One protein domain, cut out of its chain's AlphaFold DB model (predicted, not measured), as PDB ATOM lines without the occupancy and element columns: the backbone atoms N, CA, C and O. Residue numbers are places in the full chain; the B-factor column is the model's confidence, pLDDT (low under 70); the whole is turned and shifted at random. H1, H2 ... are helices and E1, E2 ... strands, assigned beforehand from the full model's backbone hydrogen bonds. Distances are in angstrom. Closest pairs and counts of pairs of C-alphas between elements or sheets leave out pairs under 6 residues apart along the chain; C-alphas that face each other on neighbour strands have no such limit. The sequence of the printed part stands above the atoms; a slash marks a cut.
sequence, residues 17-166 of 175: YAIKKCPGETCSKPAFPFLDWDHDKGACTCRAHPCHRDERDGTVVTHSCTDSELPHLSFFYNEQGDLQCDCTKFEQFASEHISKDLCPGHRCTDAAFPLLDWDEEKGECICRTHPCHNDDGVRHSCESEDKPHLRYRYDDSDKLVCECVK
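Overview. This is residues 17 to 166 of the 175 residues of the protein "Hypothetical protein" of Oxyrrhis marina (UniProt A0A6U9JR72). Four separate two-stranded hairpins, E1-E2, E5-E6, E7-E8 and E9-E10, are gathered round two short helices, H1 and H2, and a fifth, small hairpin, E3-E4, lies away from both helices. H1, hairpin E1-E2, H2 and hairpin E7-E8 make a small ring in which helices and hairpins alternate; E5-E6 packs on H2 with E5, E9 comes near H1 with hairpin E9-E10, and the little hairpin E3-E4 lies farthest out, at one end. The printed part has 150 residues, with two named helices and ten named strands in the order H1 E1 E2 E3 E4 E5 E6 H2 E7 E8 E9 E10, and each hairpin is its own antiparallel sheet. The class is mostly strand, though under half of the residues are in named elements. The whole is compact and rounded, with a radius of gyration of the C-alphas of 15.4 A and spans of 48 by 37 by 28 A.

Arrangement. H1, residues 17 to 21, comes closest to E1, residues 34 to 38, at the C-alphas of Ala 18 and Asp 36, 5.3 A apart. E1 and E2, residues 43 to 47, form a hairpin at 143 degrees, with N 36 and O 45 2.9 A apart. E3, residues 54 to 56, and E4, residues 59 to 61, form a hairpin with N 61 and O 54 at 2.8 A. E5, residues 72 to 77, and E6, residues 83 to 88, form a hairpin at 151 degrees, with N 74 and O 86 at 2.8 A. H2, residues 96 to 102, has its closest C-alphas to E5 at Tyr 77 and Lys 100, 5.3 A, and to E1 at Trp 37 and His 97, 6.5 A. E7, residues 115 to 119, is closest to H2 at the C-alphas of Ile 98 and Asp 117, 6.6 A, and to H1 at those of Tyr 17 and Trp 118, 6.1 A. E7 and E8, residues 124 to 128, form a hairpin with N 117 and O 126 at 2.9 A. E9, residues 149 to 154, and E10, residues 160 to 165, form a hairpin with N 151 and O 163 at 2.9 A. The closest C-alphas of H1 and E9 are those of Ile 19 and Arg 153, 6.8 A. H1 and H2 are only just apart, at 8.3 A. In both helices every O i to N i+4 pair is within hydrogen-bond range.

Along the chain. H1 begins at C-alpha 17, (-1.449, 144.212, 388.505). E5 is 16.9 A long, E6 15.7 A, E9 17.0 A and E10 15.8 A; H2 measures 9.4 A. E10 ends at C-alpha 165, (-2.093, 153.465, 369.661).

Size, cuts and confidence. The C-alphas farthest apart, those of Gly 58 and Gly 137, are 49.3 A apart. The printed part has no cut. The links H1 to E1, H2 to E7 and E8 to E9 are long, the last with 20 residues. No printed residue is under 70 in pLDDT.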
ATOM      1  N   TYR A  17      -1.159 143.730 387.156       93.88
ATOM      2  CA  TYR A  17      -1.449 144.212 388.505       93.88
ATOM      3  C   TYR A  17      -2.173 145.567 388.479       93.88
ATOM      4  O   TYR A  17      -3.262 145.681 389.041       93.88
ATOM      5  N   ALA A  18      -1.626 146.570 387.780       93.62
ATOM      6  CA  ALA A  18      -2.231 147.900 387.730       93.62
ATOM      7  C   ALA A  18      -3.622 147.853 387.083       93.62
ATOM      8  O   ALA A  18      -4.572 148.415 387.621       93.62
ATOM      9  N   ILE A  19      -3.776 147.109 385.984       91.50
ATOM     10  CA  ILE A  19      -5.061 146.962 385.288       91.50
ATOM     11  C   ILE A  19      -6.114 146.289 386.181       91.50
ATOM     12  O   ILE A  19      -7.258 146.734 386.210       91.50
ATOM     13  N   LYS A  20      -5.741 145.272 386.968       91.69
ATOM     14  CA  LYS A  20      -6.657 144.620 387.921       91.69
ATOM     15  C   LYS A  20      -7.107 145.549 389.049       91.69
ATOM     16  O   LYS A  20      -8.250 145.451 389.489       91.69
ATOM     17  N   LYS A  21      -6.232 146.441 389.525       93.75
ATOM     18  CA  LYS A  21      -6.601 147.472 390.516       93.75
ATOM     19  C   LYS A  21      -7.458 148.586 389.909       93.75
ATOM     20  O   LYS A  21      -8.153 149.280 390.646       93.75
ATOM     21  N   CYS A  22      -7.428 148.725 388.586       92.69
ATOM     22  CA  CYS A  22      -8.029 149.820 387.835       92.69
ATOM     23  C   CYS A  22      -9.058 149.356 386.795       92.69
ATOM     24  O   CYS A  22      -8.901 149.649 385.605       92.69
ATOM     25  N   PRO A  23     -10.123 148.641 387.211       89.94
ATOM     26  CA  PRO A  23     -11.115 148.113 386.284       89.94
ATOM     27  C   PRO A  23     -11.832 149.247 385.542       89.94
ATOM     28  O   PRO A  23     -12.338 150.183 386.157       89.94
ATOM     29  N   GLY A  24     -11.866 149.159 384.210       86.25
ATOM     30  CA  GLY A  24     -12.532 150.132 383.337       86.25
ATOM     31  C   GLY A  24     -11.800 151.470 383.155       86.25
ATOM     32  O   GLY A  24     -12.198 152.266 382.302       86.25
ATOM     33  N   GLU A  25     -10.717 151.723 383.896       89.56
ATOM     34  CA  GLU A  25      -9.953 152.969 383.801       89.56
ATOM     35  C   GLU A  25      -9.009 152.969 382.599       89.56
ATOM     36  O   GLU A  25      -8.457 151.944 382.185       89.56
ATOM     37  N   THR A  26      -8.835 154.143 381.986       88.69
ATOM     38  CA  THR A  26      -8.087 154.266 380.730       88.69
ATOM     39  C   THR A  26      -7.321 155.579 380.646       88.69
ATOM     40  O   THR A  26      -7.745 156.605 381.176       88.69
ATOM     41  N   CYS A  27      -6.206 155.563 379.916       89.12
ATOM     42  CA  CYS A  27      -5.340 156.720 379.743       89.12
ATOM     43  C   CYS A  27      -5.307 157.142 378.272       89.12
ATOM     44  O   CYS A  27      -4.656 156.539 377.414       89.12
ATOM     45  N   SER A  28      -6.079 158.184 377.965       84.50
ATOM     46  CA  SER A  28      -6.288 158.677 376.598       84.50
ATOM     47  C   SER A  28      -5.380 159.845 376.218       84.50
ATOM     48  O   SER A  28      -5.221 160.130 375.030       84.50
ATOM     49  N   LYS A  29      -4.775 160.521 377.201       85.75
ATOM     50  CA  LYS A  29      -3.888 161.663 376.963       85.75
ATOM     51  C   LYS A  29      -2.507 161.169 376.513       85.75
ATOM     52  O   LYS A  29      -1.874 160.449 377.280       85.75
ATOM     53  N   PRO A  30      -1.984 161.592 375.346       84.12
ATOM     54  CA  PRO A  30      -0.662 161.167 374.876       84.12
ATOM     55  C   PRO A  30       0.487 161.492 375.840       84.12
ATOM     56  O   PRO A  30       1.453 160.742 375.905       84.12
ATOM     57  N   ALA A  31       0.368 162.584 376.604       84.88
ATOM     58  CA  ALA A  31       1.349 162.972 377.617       84.88
ATOM     59  C   ALA A  31       1.333 162.072 378.866       84.88
ATOM     60  O   ALA A  31       2.317 162.040 379.599       84.88
ATOM     61  N   PHE A  32       0.239 161.339 379.103       90.38
ATOM     62  CA  PHE A  32       0.049 160.473 380.267       90.38
ATOM     63  C   PHE A  32      -0.524 159.114 379.840       90.38
ATOM     64  O   PHE A  32      -1.677 158.820 380.156       90.38
ATOM     65  N   PRO A  33       0.208 158.311 379.051       89.06
ATOM     66  CA  PRO A  33      -0.351 157.122 378.409       89.06
ATOM     67  C   PRO A  33      -0.373 155.882 379.324       89.06
ATOM     68  O   PRO A  33      -1.030 154.893 378.979       89.06
ATOM     69  N   PHE A  34       0.342 155.916 380.454       91.06
ATOM     70  CA  PHE A  34       0.500 154.779 381.359       91.06
ATOM     71  C   PHE A  34      -0.556 154.818 382.454       91.06
ATOM     72  O   PHE A  34      -0.632 155.796 383.193       91.06
ATOM     73  N   LEU A  35      -1.357 153.764 382.564       93.44
ATOM     74  CA  LEU A  35      -2.230 153.547 383.708       93.44
ATOM     75  C   LEU A  35      -1.427 152.890 384.815       93.44
ATOM     76  O   LEU A  35      -0.761 151.877 384.600       93.44
ATOM     77  N   ASP A  36      -1.525 153.466 386.000       95.62
ATOM     78  CA  ASP A  36      -0.817 153.001 387.173       95.62
ATOM     79  C   ASP A  36      -1.711 153.053 388.417       95.62
ATOM     80  O   ASP A  36      -2.730 153.750 388.443       95.62
ATOM     81  N   TRP A  37      -1.309 152.327 389.457       95.94
ATOM     82  CA  TRP A  37      -1.956 152.321 390.762       95.94
ATOM     83  C   TRP A  37      -1.178 153.202 391.740       95.94
ATOM     84  O   TRP A  37      -0.011 152.956 392.026       95.94
ATOM     85  N   ASP A  38      -1.820 154.243 392.264       95.88
ATOM     86  CA  ASP A  38      -1.283 155.058 393.351       95.88
ATOM     87  C   ASP A  38      -1.690 154.414 394.683       95.88
ATOM     88  O   ASP A  38      -2.831 154.557 395.132       95.88
ATOM     89  N   HIS A  39      -0.763 153.666 395.288       93.69
ATOM     90  CA  HIS A  39      -1.006 152.936 396.532       93.69
ATOM     91  C   HIS A  39      -1.390 153.859 397.697       93.69
ATOM     92  O   HIS A  39      -2.299 153.531 398.458       93.69
ATOM     93  N   ASP A  40      -0.760 155.031 397.806       93.69
ATOM     94  CA  ASP A  40      -1.013 155.971 398.902       93.69
ATOM     95  C   ASP A  40      -2.404 156.601 398.804       93.69
ATOM     96  O   ASP A  40      -3.076 156.814 399.816       93.69
ATOM     97  N   LYS A  41      -2.861 156.890 397.579       95.81
ATOM     98  CA  LYS A  41      -4.215 157.413 397.340       95.81
ATOM     99  C   LYS A  41      -5.276 156.322 397.243       95.81
ATOM    100  O   LYS A  41      -6.461 156.646 397.295       95.81
ATOM    101  N   GLY A  42      -4.871 155.066 397.065       95.62
ATOM    102  CA  GLY A  42      -5.776 153.968 396.740       95.62
ATOM    103  C   GLY A  42      -6.576 154.247 395.466       95.62
ATOM    104  O   GLY A  42      -7.790 154.035 395.452       95.62
ATOM    105  N   ALA A  43      -5.928 154.799 394.436       96.69
ATOM    106  CA  ALA A  43      -6.600 155.262 393.225       96.69
ATOM    107  C   ALA A  43      -5.772 155.038 391.954       96.69
ATOM    108  O   ALA A  43      -4.543 155.012 391.970       96.69
ATOM    109  N   CYS A  44      -6.468 154.940 390.828       95.69
ATOM    110  CA  CYS A  44      -5.861 154.834 389.509       95.69
ATOM    111  C   CYS A  44      -5.372 156.191 389.020       95.69
ATOM    112  O   CYS A  44      -6.045 157.209 389.189       95.69
ATOM    113  N   THR A  45      -4.203 156.210 388.389       96.00
ATOM    114  CA  THR A  45      -3.608 157.435 387.863       96.00
ATOM    115  C   THR A  45      -3.032 157.210 386.474       96.00
ATOM    116  O   THR A  45      -2.448 156.169 386.189       96.00
ATOM    117  N   CYS A  46      -3.159 158.220 385.616       94.00
ATOM    118  CA  CYS A  46      -2.454 158.259 384.343       94.00
ATOM    119  C   CYS A  46      -1.122 158.986 384.519       94.00
ATOM    120  O   CYS A  46      -1.094 160.129 384.982       94.00
ATOM    121  N   ARG A  47      -0.020 158.337 384.150       92.56
ATOM    122  CA  ARG A  47       1.343 158.844 384.322       92.56
ATOM    123  C   ARG A  47       2.026 159.073 382.986       92.56
ATOM    124  O   ARG A  47       1.761 158.388 381.996       92.56
ATOM    125  N   ALA A  48       2.897 160.075 382.970       91.69
ATOM    126  CA  ALA A  48       3.851 160.278 381.891       91.69
ATOM    127  C   ALA A  48       4.963 159.225 381.986       91.69
ATOM    128  O   ALA A  48       5.156 158.622 383.038       91.69
ATOM    129  N   HIS A  49       5.717 159.031 380.903       91.31
ATOM    130  CA  HIS A  49       6.929 158.218 380.972       91.31
ATOM    131  C   HIS A  49       7.909 158.856 381.978       91.31
ATOM    132  O   HIS A  49       8.244 160.032 381.787       91.31
ATOM    133  N   PRO A  50       8.416 158.135 382.996       92.50
ATOM    134  CA  PRO A  50       9.304 158.717 384.010       92.50
ATOM    135  C   PRO A  50      10.541 159.399 383.409       92.50
ATOM    136  O   PRO A  50      10.890 160.517 383.771       92.50
ATOM    137  N   CYS A  51      11.127 158.798 382.371       91.81
ATOM    138  CA  CYS A  51      12.275 159.367 381.655       91.81
ATOM    139  C   CYS A  51      11.986 160.609 380.790       91.81
ATOM    140  O   CYS A  51      12.908 161.176 380.211       91.81
ATOM    141  N   HIS A  52      10.735 161.055 380.653       88.56
ATOM    142  CA  HIS A  52      10.457 162.319 379.961       88.56
ATOM    143  C   HIS A  52      10.641 163.545 380.865       88.56
ATOM    144  O   HIS A  52      10.742 164.659 380.346       88.56
ATOM    145  N   ARG A  53      10.673 163.348 382.191       81.69
ATOM    146  CA  ARG A  53      10.855 164.398 383.202       81.69
ATOM    147  C   ARG A  53      11.798 163.925 384.305       81.69
ATOM    148  O   ARG A  53      11.432 163.899 385.475       81.69
ATOM    149  N   ASP A  54      13.002 163.537 383.911       81.00
ATOM    150  CA  ASP A  54      14.057 163.185 384.856       81.00
ATOM    151  C   ASP A  54      14.707 164.477 385.382       81.00
ATOM    152  O   ASP A  54      15.242 165.256 384.596       81.00
ATOM    153  N   GLU A  55      14.616 164.760 386.682       81.88
ATOM    154  CA  GLU A  55      15.208 165.963 387.279       81.88
ATOM    155  C   GLU A  55      16.610 165.652 387.811       81.88
ATOM    156  O   GLU A  55      16.777 164.884 388.756       81.88
ATOM    157  N   ARG A  56      17.631 166.281 387.221       76.31
ATOM    158  CA  ARG A  56      19.031 166.155 387.645       76.31
ATOM    159  C   ARG A  56      19.597 167.529 387.949       76.31
ATOM    160  O   ARG A  56      19.575 168.411 387.093       76.31
ATOM    161  N   ASP A  57      20.074 167.716 389.177       82.00
ATOM    162  CA  ASP A  57      20.673 168.972 389.649       82.00
ATOM    163  C   ASP A  57      19.779 170.210 389.405       82.00
ATOM    164  O   ASP A  57      20.253 171.283 389.029       82.00
ATOM    165  N   GLY A  58      18.460 170.058 389.579       80.94
ATOM    166  CA  GLY A  58      17.471 171.120 389.346       80.94
ATOM    167  C   GLY A  58      17.166 171.404 387.869       80.94
ATOM    168  O   GLY A  58      16.499 172.391 387.559       80.94
ATOM    169  N   THR A  59      17.648 170.562 386.949       80.75
ATOM    170  CA  THR A  59      17.358 170.640 385.512       80.75
ATOM    171  C   THR A  59      16.491 169.462 385.087       80.75
ATOM    172  O   THR A  59      16.826 168.311 385.350       80.75
ATOM    173  N   VAL A  60      15.393 169.742 384.382       84.06
ATOM    174  CA  VAL A  60      14.553 168.702 383.775       84.06
ATOM    175  C   VAL A  60      15.206 168.225 382.482       84.06
ATOM    176  O   VAL A  60      15.395 169.003 381.545       84.06
ATOM    177  N   VAL A  61      15.536 166.941 382.434       85.56
ATOM    178  CA  VAL A  61      16.071 166.239 381.272       85.56
ATOM    179  C   VAL A  61      14.970 165.372 380.671       85.56
ATOM    180  O   VAL A  61      14.307 164.588 381.352       85.56
ATOM    181  N   THR A  62      14.792 165.507 379.362       86.44
ATOM    182  CA  THR A  62      13.915 164.648 378.572       86.44
ATOM    183  C   THR A  62      14.769 163.670 377.782       86.44
ATOM    184  O   THR A  62      15.525 164.071 376.897       86.44
ATOM    185  N   HIS A  63      14.650 162.384 378.104       88.56
ATOM    186  CA  HIS A  63      15.377 161.325 377.406       88.56
ATOM    187  C   HIS A  63      14.652 160.914 376.120       88.56
ATOM    188  O   HIS A  63      13.421 160.909 376.052       88.56
ATOM    189  N   SER A  64      15.427 160.550 375.099       90.19
ATOM    190  CA  SER A  64      14.928 160.024 373.825       90.19
ATOM    191  C   SER A  64      15.935 159.054 373.216       90.19
ATOM    192  O   SER A  64      17.140 159.268 373.349       90.19
ATOM    193  N   CYS A  65      15.452 158.045 372.492       91.06
ATOM    194  CA  CYS A  65      16.299 157.081 371.797       91.06
ATOM    195  C   CYS A  65      16.445 157.450 370.319       91.06
ATOM    196  O   CYS A  65      15.459 157.523 369.589       91.06
ATOM    197  N   THR A  66      17.679 157.707 369.884       91.94
ATOM    198  CA  THR A  66      18.000 158.056 368.488       91.94
ATOM    199  C   THR A  66      18.657 156.913 367.719       91.94
ATOM    200  O   THR A  66      18.826 157.015 366.506       91.94
ATOM    201  N   ASP A  67      19.076 155.856 368.415       92.75
ATOM    202  CA  ASP A  67      19.660 154.665 367.805       92.75
ATOM    203  C   ASP A  67      18.549 153.795 367.204       92.75
ATOM    204  O   ASP A  67      17.621 153.386 367.902       92.75
ATOM    205  N   SER A  68      18.647 153.502 365.907       92.56
ATOM    206  CA  SER A  68      17.682 152.657 365.203       92.56
ATOM    207  C   SER A  68      17.691 151.202 365.676       92.56
ATOM    208  O   SER A  68      16.681 150.521 365.525       92.56
ATOM    209  N   GLU A  69      18.799 150.720 366.246       94.94
ATOM    210  CA  GLU A  69      18.900 149.367 366.813       94.94
ATOM    211  C   GLU A  69      18.299 149.280 368.222       94.94
ATOM    212  O   GLU A  69      17.967 148.189 368.686       94.94
ATOM    213  N   LEU A  70      18.159 150.418 368.913       93.75
ATOM    214  CA  LEU A  70      17.617 150.527 370.268       93.75
ATOM    215  C   LEU A  70      16.550 151.638 370.339       93.75
ATOM    216  O   LEU A  70      16.718 152.599 371.090       93.75
ATOM    217  N   PRO A  71      15.457 151.561 369.559       92.06
ATOM    218  CA  PRO A  71      14.564 152.702 369.376       92.06
ATOM    219  C   PRO A  71      13.595 152.924 370.547       92.06
ATOM    220  O   PRO A  71      12.904 153.942 370.581       92.06
ATOM    221  N   HIS A  72      13.510 151.993 371.501       91.38
ATOM    222  CA  HIS A  72      12.506 152.035 372.561       91.38
ATOM    223  C   HIS A  72      13.080 152.578 373.864       91.38
ATOM    224  O   HIS A  72      13.965 151.967 374.467       91.38
ATOM    225  N   LEU A  73      12.533 153.704 374.321       92.88
ATOM    226  CA  LEU A  73      12.826 154.232 375.646       92.88
ATOM    227  C   LEU A  73      12.194 153.320 376.700       92.88
ATOM    228  O   LEU A  73      11.024 152.961 376.602       92.88
ATOM    229  N   SER A  74      12.988 152.940 377.689       93.44
ATOM    230  CA  SER A  74      12.585 152.104 378.815       93.44
ATOM    231  C   SER A  74      13.003 152.771 380.117       93.44
ATOM    232  O   SER A  74      13.899 153.624 380.138       93.44
ATOM    233  N   PHE A  75      12.357 152.383 381.209       95.62
ATOM    234  CA  PHE A  75      12.729 152.832 382.538       95.62
ATOM    235  C   PHE A  75      12.684 151.684 383.538       95.62
ATOM    236  O   PHE A  75      11.924 150.731 383.374       95.62
ATOM    237  N   PHE A  76      13.482 151.807 384.589       96.81
ATOM    238  CA  PHE A  76      13.353 151.016 385.806       96.81
ATOM    239  C   PHE A  76      13.911 151.814 386.985       96.81
ATOM    240  O   PHE A  76      14.613 152.803 386.787       96.81
ATOM    241  N   TYR A  77      13.622 151.395 388.209       97.06
ATOM    242  CA  TYR A  77      14.270 151.938 389.400       97.06
ATOM    243  C   TYR A  77      15.294 150.929 389.912       97.06
ATOM    244  O   TYR A  77      15.011 149.731 389.954       97.06
ATOM    245  N   ASN A  78      16.501 151.380 390.255       97.50
ATOM    246  CA  ASN A  78      17.508 150.504 390.862       97.50
ATOM    247  C   ASN A  78      17.133 150.157 392.323       97.50
ATOM    248  O   ASN A  78      16.135 150.638 392.855       97.50
ATOM    249  N   GLU A  79      17.935 149.326 392.995       97.69
ATOM    250  CA  GLU A  79      17.700 148.946 394.401       97.69
ATOM    251  C   GLU A  79      17.746 150.135 395.378       97.69
ATOM    252  O   GLU A  79      17.208 150.058 396.481       97.69
ATOM    253  N   GLN A  80      18.393 151.234 394.986       97.38
ATOM    254  CA  GLN A  80      18.482 152.468 395.765       97.38
ATOM    255  C   GLN A  80      17.268 153.387 395.542       97.38
ATOM    256  O   GLN A  80      17.122 154.381 396.250       97.38
ATOM    257  N   GLY A  81      16.383 153.044 394.601       95.19
ATOM    258  CA  GLY A  81      15.219 153.844 394.237       95.19
ATOM    259  C   GLY A  81      15.518 154.956 393.231       95.19
ATOM    260  O   GLY A  81      14.673 155.830 393.035       95.19
ATOM    261  N   ASP A  82      16.682 154.936 392.577       94.94
ATOM    262  CA  ASP A  82      17.021 155.903 391.534       94.94
ATOM    263  C   ASP A  82      16.420 155.483 390.193       94.94
ATOM    264  O   ASP A  82      16.579 154.335 389.758       94.94
ATOM    265  N   LEU A  83      15.800 156.441 389.501       95.06
ATOM    266  CA  LEU A  83      15.305 156.258 388.141       95.06
ATOM    267  C   LEU A  83      16.472 156.001 387.178       95.06
ATOM    268  O   LEU A  83      17.401 156.800 387.062       95.06
ATOM    269  N   GLN A  84      16.383 154.899 386.448       95.94
ATOM    270  CA  GLN A  84      17.279 154.525 385.365       95.94
ATOM    271  C   GLN A  84      16.507 154.567 384.047       95.94
ATOM    272  O   GLN A  84      15.392 154.053 383.948       95.94
ATOM    273  N   CYS A  85      17.115 155.177 383.034       95.19
ATOM    274  CA  CYS A  85      16.531 155.382 381.715       95.19
ATOM    275  C   CYS A  85      17.467 154.804 380.662       95.19
ATOM    276  O   CYS A  85      18.592 155.282 380.531       95.19
ATOM    277  N   ASP A  86      16.991 153.811 379.913       94.75
ATOM    278  CA  ASP A  86      17.783 153.076 378.923       94.75
ATOM    279  C   ASP A  86      17.038 152.983 377.585       94.75
ATOM    280  O   ASP A  86      15.804 152.977 377.531       94.75
ATOM    281  N   CYS A  87      17.795 152.844 376.499       95.12
ATOM    282  CA  CYS A  87      17.272 152.535 375.172       95.12
ATOM    283  C   CYS A  87      17.372 151.031 374.890       95.12
ATOM    284  O   CYS A  87      18.403 150.406 375.143       95.12
ATOM    285  N   THR A  88      16.300 150.439 374.368       94.94
ATOM    286  CA  THR A  88      16.137 148.985 374.232       94.94
ATOM    287  C   THR A  88      15.650 148.586 372.840       94.94
ATOM    288  O   THR A  88      15.090 149.391 372.094       94.94
ATOM    289  N   LYS A  89      15.883 147.316 372.477       93.81
ATOM    290  CA  LYS A  89      15.508 146.743 371.167       93.81
ATOM    291  C   LYS A  89      14.008 146.516 370.997       93.81
ATOM    292  O   LYS A  89      13.544 146.351 369.878       93.81
ATOM    293  N   PHE A  90      13.275 146.427 372.098       91.19
ATOM    294  CA  PHE A  90      11.853 146.116 372.120       91.19
ATOM    295  C   PHE A  90      11.176 146.985 373.168       91.19
ATOM    296  O   PHE A  90      11.794 147.356 374.160       91.19
ATOM    297  N   GLU A  91       9.907 147.296 372.951       90.38
ATOM    298  CA  GLU A  91       9.149 148.092 373.902       90.38
ATOM    299  C   GLU A  91       8.980 147.351 375.229       90.38
ATOM    300  O   GLU A  91       8.522 146.207 375.261       90.38
ATOM    301  N   GLN A  92       9.352 148.016 376.319       90.31
ATOM    302  CA  GLN A  92       9.118 147.548 377.678       90.31
ATOM    303  C   GLN A  92       7.998 148.366 378.291       90.31
ATOM    304  O   GLN A  92       7.962 149.587 378.148       90.31
ATOM    305  N   PHE A  93       7.109 147.692 379.011       86.50
ATOM    306  CA  PHE A  93       6.087 148.376 379.787       86.50
ATOM    307  C   PHE A  93       6.240 147.998 381.248       86.50
ATOM    308  O   PHE A  93       6.329 146.822 381.606       86.50
ATOM    309  N   ALA A  94       6.241 149.021 382.086       86.38
ATOM    310  CA  ALA A  94       6.264 148.887 383.523       86.38
ATOM    311  C   ALA A  94       5.297 149.905 384.127       86.38
ATOM    312  O   ALA A  94       5.106 151.002 383.598       86.38
ATOM    313  N   SER A  95       4.684 149.522 385.241       94.94
ATOM    314  CA  SER A  95       4.054 150.465 386.161       94.94
ATOM    315  C   SER A  95       5.161 151.144 386.979       94.94
ATOM    316  O   SER A  95       6.128 150.480 387.364       94.94
ATOM    317  N   GLU A  96       5.048 152.453 387.226       95.50
ATOM    318  CA  GLU A  96       6.004 153.177 388.075       95.50
ATOM    319  C   GLU A  96       5.928 152.627 389.497       95.50
ATOM    320  O   GLU A  96       6.963 152.293 390.063       95.50
ATOM    321  N   HIS A  97       4.713 152.434 390.022       96.88
ATOM    322  CA  HIS A  97       4.498 151.830 391.338       96.88
ATOM    323  C   HIS A  97       5.158 150.451 391.457       96.88
ATOM    324  O   HIS A  97       5.882 150.182 392.412       96.88
ATOM    325  N   ILE A  98       4.987 149.581 390.457       97.50
ATOM    326  CA  ILE A  98       5.639 148.269 390.474       97.50
ATOM    327  C   ILE A  98       7.148 148.425 390.408       97.50
ATOM    328  O   ILE A  98       7.833 147.881 391.259       97.50
ATOM    329  N   SER A  99       7.683 149.158 389.431       97.44
ATOM    330  CA  SER A  99       9.134 149.236 389.250       97.44
ATOM    331  C   SER A  99       9.844 149.904 390.429       97.44
ATOM    332  O   SER A  99      10.958 149.508 390.760       97.44
ATOM    333  N   LYS A 100       9.208 150.893 391.057       97.19
ATOM    334  CA  LYS A 100       9.780 151.684 392.144       97.19
ATOM    335  C   LYS A 100       9.552 151.065 393.518       97.19
ATOM    336  O   LYS A 100      10.496 150.959 394.294       97.19
ATOM    337  N   ASP A 101       8.315 150.679 393.817       97.12
ATOM    338  CA  ASP A 101       7.902 150.368 395.186       97.12
ATOM    339  C   ASP A 101       7.890 148.857 395.459       97.12
ATOM    340  O   ASP A 101       8.219 148.431 396.565       97.12
ATOM    341  N   LEU A 102       7.533 148.039 394.461       97.56
ATOM    342  CA  LEU A 102       7.407 146.581 394.625       97.56
ATOM    343  C   LEU A 102       8.612 145.810 394.072       97.56
ATOM    344  O   LEU A 102       9.007 144.787 394.626       97.56
ATOM    345  N   CYS A 103       9.205 146.315 392.994       98.00
ATOM    346  CA  CYS A 103      10.230 145.649 392.196       98.00
ATOM    347  C   CYS A 103      11.487 146.494 391.941       98.00
ATOM    348  O   CYS A 103      12.001 146.471 390.814       98.00
ATOM    349  N   PRO A 104      12.041 147.194 392.951       98.12
ATOM    350  CA  PRO A 104      13.289 147.921 392.764       98.12
ATOM    351  C   PRO A 104      14.410 146.952 392.359       98.12
ATOM    352  O   PRO A 104      14.483 145.807 392.815       98.12
ATOM    353  N   GLY A 105      15.257 147.390 391.431       97.56
ATOM    354  CA  GLY A 105      16.355 146.608 390.858       97.56
ATOM    355  C   GLY A 105      15.951 145.584 389.790       97.56
ATOM    356  O   GLY A 105      16.832 145.016 389.142       97.56
ATOM    357  N   HIS A 106      14.656 145.357 389.555       97.62
ATOM    358  CA  HIS A 106      14.187 144.363 388.589       97.62
ATOM    359  C   HIS A 106      13.836 144.999 387.242       97.62
ATOM    360  O   HIS A 106      13.261 146.084 387.168       97.62
ATOM    361  N   ARG A 107      14.150 144.287 386.155       96.12
ATOM    362  CA  ARG A 107      13.745 144.644 384.789       96.12
ATOM    363  C   ARG A 107      13.643 143.409 383.909       96.12
ATOM    364  O   ARG A 107      14.338 142.418 384.134       96.12
ATOM    365  N   CYS A 108      12.833 143.500 382.864       96.50
ATOM    366  CA  CYS A 108      12.664 142.418 381.906       96.50
ATOM    367  C   CYS A 108      13.578 142.615 380.700       96.50
ATOM    368  O   CYS A 108      13.474 143.603 379.987       96.50
ATOM    369  N   THR A 109      14.495 141.679 380.460       95.44
ATOM    370  CA  THR A 109      15.479 141.780 379.363       95.44
ATOM    371  C   THR A 109      15.164 140.875 378.174       95.44
ATOM    372  O   THR A 109      15.890 140.896 377.183       95.44
ATOM    373  N   ASP A 110      14.098 140.081 378.263       96.00
ATOM    374  CA  ASP A 110      13.648 139.174 377.211       96.00
ATOM    375  C   ASP A 110      12.456 139.777 376.456       96.00
ATOM    376  O   ASP A 110      11.431 140.108 377.052       96.00
ATOM    377  N   ALA A 111      12.572 139.874 375.130       93.38
ATOM    378  CA  ALA A 111      11.522 140.387 374.253       93.38
ATOM    379  C   ALA A 111      10.243 139.530 374.271       93.38
ATOM    380  O   ALA A 111       9.164 140.022 373.937       93.38
ATOM    381  N   ALA A 112      10.335 138.249 374.650       94.12
ATOM    382  CA  ALA A 112       9.166 137.385 374.823       94.12
ATOM    383  C   ALA A 112       8.353 137.738 376.083       94.12
ATOM    384  O   ALA A 112       7.141 137.476 376.126       94.12
ATOM    385  N   PHE A 113       9.000 138.361 377.073       96.50
ATOM    386  CA  PHE A 113       8.432 138.703 378.377       96.50
ATOM    387  C   PHE A 113       8.715 140.168 378.761       96.50
ATOM    388  O   PHE A 113       9.346 140.414 379.783       96.50
ATOM    389  N   PRO A 114       8.281 141.163 377.966       94.75
ATOM    390  CA  PRO A 114       8.727 142.548 378.124       94.75
ATOM    391  C   PRO A 114       8.009 143.325 379.244       94.75
ATOM    392  O   PRO A 114       8.288 144.507 379.439       94.75
ATOM    393  N   LEU A 115       7.049 142.702 379.935       95.25
ATOM    394  CA  LEU A 115       6.204 143.352 380.934       95.25
ATOM    395  C   LEU A 115       6.688 143.036 382.348       95.25
ATOM    396  O   LEU A 115       6.523 141.899 382.793       95.25
ATOM    397  N   LEU A 116       7.216 144.030 383.064       96.94
ATOM    398  CA  LEU A 116       7.467 143.896 384.502       96.94
ATOM    399  C   LEU A 116       6.139 143.991 385.260       96.94
ATOM    400  O   LEU A 116       5.369 144.936 385.076       96.94
ATOM    401  N   ASP A 117       5.878 143.012 386.119       97.06
ATOM    402  CA  ASP A 117       4.627 142.892 386.857       97.06
ATOM    403  C   ASP A 117       4.849 142.300 388.258       97.06
ATOM    404  O   ASP A 117       5.923 141.775 388.564       97.06
ATOM    405  N   TRP A 118       3.819 142.375 389.100       97.38
ATOM    406  CA  TRP A 118       3.835 141.879 390.474       97.38
ATOM    407  C   TRP A 118       2.858 140.713 390.652       97.38
ATOM    408  O   TRP A 118       1.663 140.825 390.356       97.38
ATOM    409  N   ASP A 119       3.359 139.578 391.135       96.75
ATOM    410  CA  ASP A 119       2.536 138.441 391.545       96.75
ATOM    411  C   ASP A 119       2.119 138.627 393.012       96.75
ATOM    412  O   ASP A 119       2.898 138.363 393.926       96.75
ATOM    413  N   GLU A 120       0.891 139.104 393.247       94.75
ATOM    414  CA  GLU A 120       0.380 139.346 394.606       94.75
ATOM    415  C   GLU A 120       0.291 138.075 395.455       94.75
ATOM    416  O   GLU A 120       0.448 138.150 396.672       94.75
ATOM    417  N   GLU A 121       0.033 136.916 394.844       95.62
ATOM    418  CA  GLU A 121      -0.134 135.663 395.585       95.62
ATOM    419  C   GLU A 121       1.202 135.154 396.121       95.62
ATOM    420  O   GLU A 121       1.271 134.618 397.229       95.62
ATOM    421  N   LYS A 122       2.270 135.333 395.340       97.56
ATOM    422  CA  LYS A 122       3.622 134.900 395.709       97.56
ATOM    423  C   LYS A 122       4.460 135.993 396.361       97.56
ATOM    424  O   LYS A 122       5.457 135.677 397.003       97.56
ATOM    425  N   GLY A 123       4.068 137.254 396.195       97.12
ATOM    426  CA  GLY A 123       4.849 138.406 396.627       97.12
ATOM    427  C   GLY A 123       6.180 138.519 395.884       97.12
ATOM    428  O   GLY A 123       7.209 138.735 396.524       97.12
ATOM    429  N   GLU A 124       6.181 138.321 394.560       98.06
ATOM    430  CA  GLU A 124       7.402 138.363 393.745       98.06
ATOM    431  C   GLU A 124       7.238 139.152 392.436       98.06
ATOM    432  O   GLU A 124       6.155 139.242 391.851       98.06
ATOM    433  N   CYS A 125       8.357 139.698 391.960       98.31
ATOM    434  CA  CYS A 125       8.459 140.367 390.670       98.31
ATOM    435  C   CYS A 125       8.588 139.347 389.548       98.31
ATOM    436  O   CYS A 125       9.416 138.438 389.614       98.31
ATOM    437  N   ILE A 126       7.815 139.528 388.483       97.88
ATOM    438  CA  ILE A 126       7.803 138.614 387.343       97.88
ATOM    439  C   ILE A 126       7.813 139.375 386.022       97.88
ATOM    440  O   ILE A 126       7.323 140.497 385.916       97.88
ATOM    441  N   CYS A 127       8.338 138.716 384.994       97.62
ATOM    442  CA  CYS A 127       8.258 139.177 383.617       97.62
ATOM    443  C   CYS A 127       7.167 138.399 382.883       97.62
ATOM    444  O   CYS A 127       7.200 137.167 382.828       97.62
ATOM    445  N   ARG A 128       6.180 139.106 382.326       95.69
ATOM    446  CA  ARG A 128       5.052 138.507 381.601       95.69
ATOM    447  C   ARG A 128       5.153 138.757 380.107       95.69
ATOM    448  O   ARG A 128       5.694 139.759 379.645       95.69
ATOM    449  N   THR A 129       4.569 137.837 379.345       94.75
ATOM    450  CA  THR A 129       4.302 138.080 377.929       94.75
ATOM    451  C   THR A 129       3.172 139.092 377.779       94.75
ATOM    452  O   THR A 129       2.287 139.166 378.633       94.75
ATOM    453  N   HIS A 130       3.188 139.861 376.693       93.06
ATOM    454  CA  HIS A 130       2.112 140.796 376.397       93.06
ATOM    455  C   HIS A 130       0.796 140.029 376.173       93.06
ATOM    456  O   HIS A 130       0.781 139.156 375.306       93.06
ATOM    457  N   PRO A 131      -0.316 140.332 376.876       93.81
ATOM    458  CA  PRO A 131      -1.553 139.546 376.759       93.81
ATOM    459  C   PRO A 131      -2.079 139.437 375.325       93.81
ATOM    460  O   PRO A 131      -2.485 138.372 374.881       93.81
ATOM    461  N   CYS A 132      -1.939 140.505 374.542       94.50
ATOM    462  CA  CYS A 132      -2.310 140.499 373.125       94.50
ATOM    463  C   CYS A 132      -1.403 139.664 372.201       94.50
ATOM    464  O   CYS A 132      -1.713 139.520 371.021       94.50
ATOM    465  N   HIS A 133      -0.281 139.111 372.676       94.00
ATOM    466  CA  HIS A 133       0.520 138.187 371.865       94.00
ATOM    467  C   HIS A 133      -0.121 136.798 371.743       94.00
ATOM    468  O   HIS A 133       0.269 136.044 370.850       94.00
ATOM    469  N   ASN A 134      -1.078 136.464 372.613       93.31
ATOM    470  CA  ASN A 134      -1.860 135.236 372.541       93.31
ATOM    471  C   ASN A 134      -3.236 135.428 373.204       93.31
ATOM    472  O   ASN A 134      -3.416 135.130 374.382       93.31
ATOM    473  N   ASP A 135      -4.188 135.918 372.421       93.81
ATOM    474  CA  ASP A 135      -5.599 136.085 372.764       93.81
ATOM    475  C   ASP A 135      -6.390 134.915 372.157       93.81
ATOM    476  O   ASP A 135      -6.689 134.915 370.966       93.81
ATOM    477  N   ASP A 136      -6.613 133.849 372.931       93.12
ATOM    478  CA  ASP A 136      -7.269 132.609 372.476       93.12
ATOM    479  C   ASP A 136      -6.665 132.006 371.185       93.12
ATOM    480  O   ASP A 136      -7.363 131.526 370.289       93.12
ATOM    481  N   GLY A 137      -5.333 132.023 371.078       94.31
ATOM    482  CA  GLY A 137      -4.599 131.550 369.899       94.31
ATOM    483  C   GLY A 137      -4.441 132.599 368.794       94.31
ATOM    484  O   GLY A 137      -3.757 132.337 367.802       94.31
ATOM    485  N   VAL A 138      -5.026 133.788 368.958       94.94
ATOM    486  CA  VAL A 138      -4.869 134.926 368.050       94.94
ATOM    487  C   VAL A 138      -3.738 135.821 368.547       94.94
ATOM    488  O   VAL A 138      -3.749 136.326 369.666       94.94
ATOM    489  N   ARG A 139      -2.739 136.044 367.694       95.00
ATOM    490  CA  ARG A 139      -1.670 137.009 367.952       95.00
ATOM    491  C   ARG A 139      -2.045 138.354 367.340       95.00
ATOM    492  O   ARG A 139      -2.291 138.423 366.138       95.00
ATOM    493  N   HIS A 140      -2.024 139.413 368.141       95.06
ATOM    494  CA  HIS A 140      -2.233 140.787 367.680       95.06
ATOM    495  C   HIS A 140      -0.892 141.499 367.452       95.06
ATOM    496  O   HIS A 140       0.091 141.243 368.152       95.06
ATOM    497  N   SER A 141      -0.856 142.411 366.480       94.19
ATOM    498  CA  SER A 141       0.299 143.258 366.166       94.19
ATOM    499  C   SER A 141      -0.144 144.587 365.556       94.19
ATOM    500  O   SER A 141      -1.232 144.687 364.989       94.19
ATOM    501  N   CYS A 142       0.713 145.603 365.656       92.94
ATOM    502  CA  CYS A 142       0.479 146.922 365.075       92.94
ATOM    503  C   CYS A 142       1.437 147.162 363.912       92.94
ATOM    504  O   CYS A 142       2.646 147.217 364.103       92.94
ATOM    505  N   GLU A 143       0.891 147.297 362.706       93.06
ATOM    506  CA  GLU A 143       1.671 147.518 361.475       93.06
ATOM    507  C   GLU A 143       1.621 148.980 361.000       93.06
ATOM    508  O   GLU A 143       2.347 149.377 360.096       93.06
ATOM    509  N   SER A 144       0.744 149.794 361.594       91.94
ATOM    510  CA  SER A 144       0.562 151.193 361.213       91.94
ATOM    511  C   SER A 144       1.643 152.074 361.832       91.94
ATOM    512  O   SER A 144       1.756 152.140 363.055       91.94
ATOM    513  N   GLU A 145       2.351 152.839 360.999       87.44
ATOM    514  CA  GLU A 145       3.324 153.845 361.453       87.44
ATOM    515  C   GLU A 145       2.691 154.918 362.357       87.44
ATOM    516  O   GLU A 145       3.323 155.399 363.294       87.44
ATOM    517  N   ASP A 146       1.419 155.265 362.127       88.62
ATOM    518  CA  ASP A 146       0.694 156.245 362.944       88.62
ATOM    519  C   ASP A 146       0.357 155.718 364.341       88.62
ATOM    520  O   ASP A 146       0.177 156.506 365.274       88.62
ATOM    521  N   LYS A 147       0.204 154.398 364.482       89.56
ATOM    522  CA  LYS A 147      -0.203 153.730 365.722       89.56
ATOM    523  C   LYS A 147       0.636 152.467 365.963       89.56
ATOM    524  O   LYS A 147       0.081 151.370 365.905       89.56
ATOM    525  N   PRO A 148       1.950 152.598 366.211       89.56
ATOM    526  CA  PRO A 148       2.849 151.449 366.203       89.56
ATOM    527  C   PRO A 148       2.844 150.658 367.519       89.56
ATOM    528  O   PRO A 148       3.396 149.564 367.568       89.56
ATOM    529  N   HIS A 149       2.214 151.173 368.579       88.12
ATOM    530  CA  HIS A 149       2.271 150.558 369.904       88.12
ATOM    531  C   HIS A 149       1.037 149.710 370.169       88.12
ATOM    532  O   HIS A 149      -0.094 150.203 370.086       88.12
ATOM    533  N   LEU A 150       1.261 148.444 370.515       91.19
ATOM    534  CA  LEU A 150       0.205 147.533 370.928       91.19
ATOM    535  C   LEU A 150      -0.087 147.740 372.412       91.19
ATOM    536  O   LEU A 150       0.811 147.738 373.246       91.19
ATOM    537  N   ARG A 151      -1.364 147.917 372.727       88.94
ATOM    538  CA  ARG A 151      -1.866 148.167 374.073       88.94
ATOM    539  C   ARG A 151      -2.945 147.164 374.415       88.94
ATOM    540  O   ARG A 151      -3.656 146.697 373.525       88.94
ATOM    541  N   TYR A 152      -3.096 146.872 375.701       91.44
ATOM    542  CA  TYR A 152      -4.129 145.974 376.187       91.44
ATOM    543  C   TYR A 152      -4.875 146.551 377.386       91.44
ATOM    544  O   TYR A 152      -4.331 147.339 378.152       91.44
ATOM    545  N   ARG A 153      -6.130 146.148 377.541       90.12
ATOM    546  CA  ARG A 153      -6.939 146.349 378.750       90.12
ATOM    547  C   ARG A 153      -7.974 145.236 378.849       90.12
ATOM    548  O   ARG A 153      -8.178 144.510 377.882       90.12
ATOM    549  N   TYR A 154      -8.667 145.169 379.973       89.12
ATOM    550  CA  TYR A 154      -9.876 144.365 380.110       89.12
ATOM    551  C   TYR A 154     -11.088 145.302 380.120       89.12
ATOM    552  O   TYR A 154     -11.010 146.408 380.661       89.12
ATOM    553  N   ASP A 155     -12.161 144.929 379.426       87.38
ATOM    554  CA  ASP A 155     -13.431 145.657 379.502       87.38
ATOM    555  C   ASP A 155     -14.254 145.248 380.737       87.38
ATOM    556  O   ASP A 155     -13.844 144.394 381.523       87.38
ATOM    557  N   ASP A 156     -15.431 145.855 380.915       86.31
ATOM    558  CA  ASP A 156     -16.318 145.584 382.058       86.31
ATOM    559  C   ASP A 156     -16.820 144.126 382.122       86.31
ATOM    560  O   ASP A 156     -17.387 143.709 383.131       86.31
ATOM    561  N   SER A 157     -16.652 143.351 381.045       88.88
ATOM    562  CA  SER A 157     -16.981 141.921 380.976       88.88
ATOM    563  C   SER A 157     -15.755 141.024 381.179       88.88
ATOM    564  O   SER A 157     -15.829 139.833 380.877       88.88
ATOM    565  N   ASP A 158     -14.639 141.584 381.659       87.69
ATOM    566  CA  ASP A 158     -13.346 140.908 381.820       87.69
ATOM    567  C   ASP A 158     -12.801 140.330 380.502       87.69
ATOM    568  O   ASP A 158     -12.042 139.359 380.470       87.69
ATOM    569  N   LYS A 159     -13.189 140.927 379.368       90.75
ATOM    570  CA  LYS A 159     -12.683 140.524 378.058       90.75
ATOM    571  C   LYS A 159     -11.426 141.314 377.719       90.75
ATOM    572  O   LYS A 159     -11.420 142.544 377.801       90.75
ATOM    573  N   LEU A 160     -10.386 140.610 377.265       92.44
ATOM    574  CA  LEU A 160      -9.173 141.227 376.734       92.44
ATOM    575  C   LEU A 160      -9.507 142.077 375.500       92.44
ATOM    576  O   LEU A 160     -10.135 141.621 374.542       92.44
ATOM    577  N   VAL A 161      -9.062 143.329 375.520       92.75
ATOM    578  CA  VAL A 161      -9.149 144.254 374.396       92.75
ATOM    579  C   VAL A 161      -7.751 144.712 374.017       92.75
ATOM    580  O   VAL A 161      -7.032 145.284 374.836       92.75
ATOM    581  N   CYS A 162      -7.398 144.477 372.756       93.88
ATOM    582  CA  CYS A 162      -6.114 144.809 372.155       93.88
ATOM    583  C   CYS A 162      -6.283 145.953 371.157       93.88
ATOM    584  O   CYS A 162      -7.106 145.873 370.244       93.88
ATOM    585  N   GLU A 163      -5.517 147.028 371.323       92.69
ATOM    586  CA  GLU A 163      -5.655 148.244 370.521       92.69
ATOM    587  C   GLU A 163      -4.287 148.792 370.116       92.69
ATOM    588  O   GLU A 163      -3.371 148.877 370.930       92.69
ATOM    589  N   CYS A 164      -4.172 149.230 368.864       92.50
ATOM    590  CA  CYS A 164      -3.004 149.966 368.395       92.50
ATOM    591  C   CYS A 164      -3.148 151.452 368.706       92.50
ATOM    592  O   CYS A 164      -4.182 152.064 368.402       92.50
ATOM    593  N   VAL A 165      -2.102 152.054 369.269       88.12
ATOM    594  CA  VAL A 165      -2.093 153.465 369.661       88.12
ATOM    595  C   VAL A 165      -0.891 154.225 369.148       88.12
ATOM    596  O   VAL A 165       0.152 153.659 368.828       88.12
ATOM    597  N   LYS A 166      -1.073 155.547 369.050       87.06
ATOM    598  CA  LYS A 166       0.000 156.468 368.685       87.06
ATOM    599  C   LYS A 166       1.120 156.378 369.712       87.06
ATOM    600  O   LYS A 166       0.844 156.236 370.902       87.06
TER     601      LYS A 166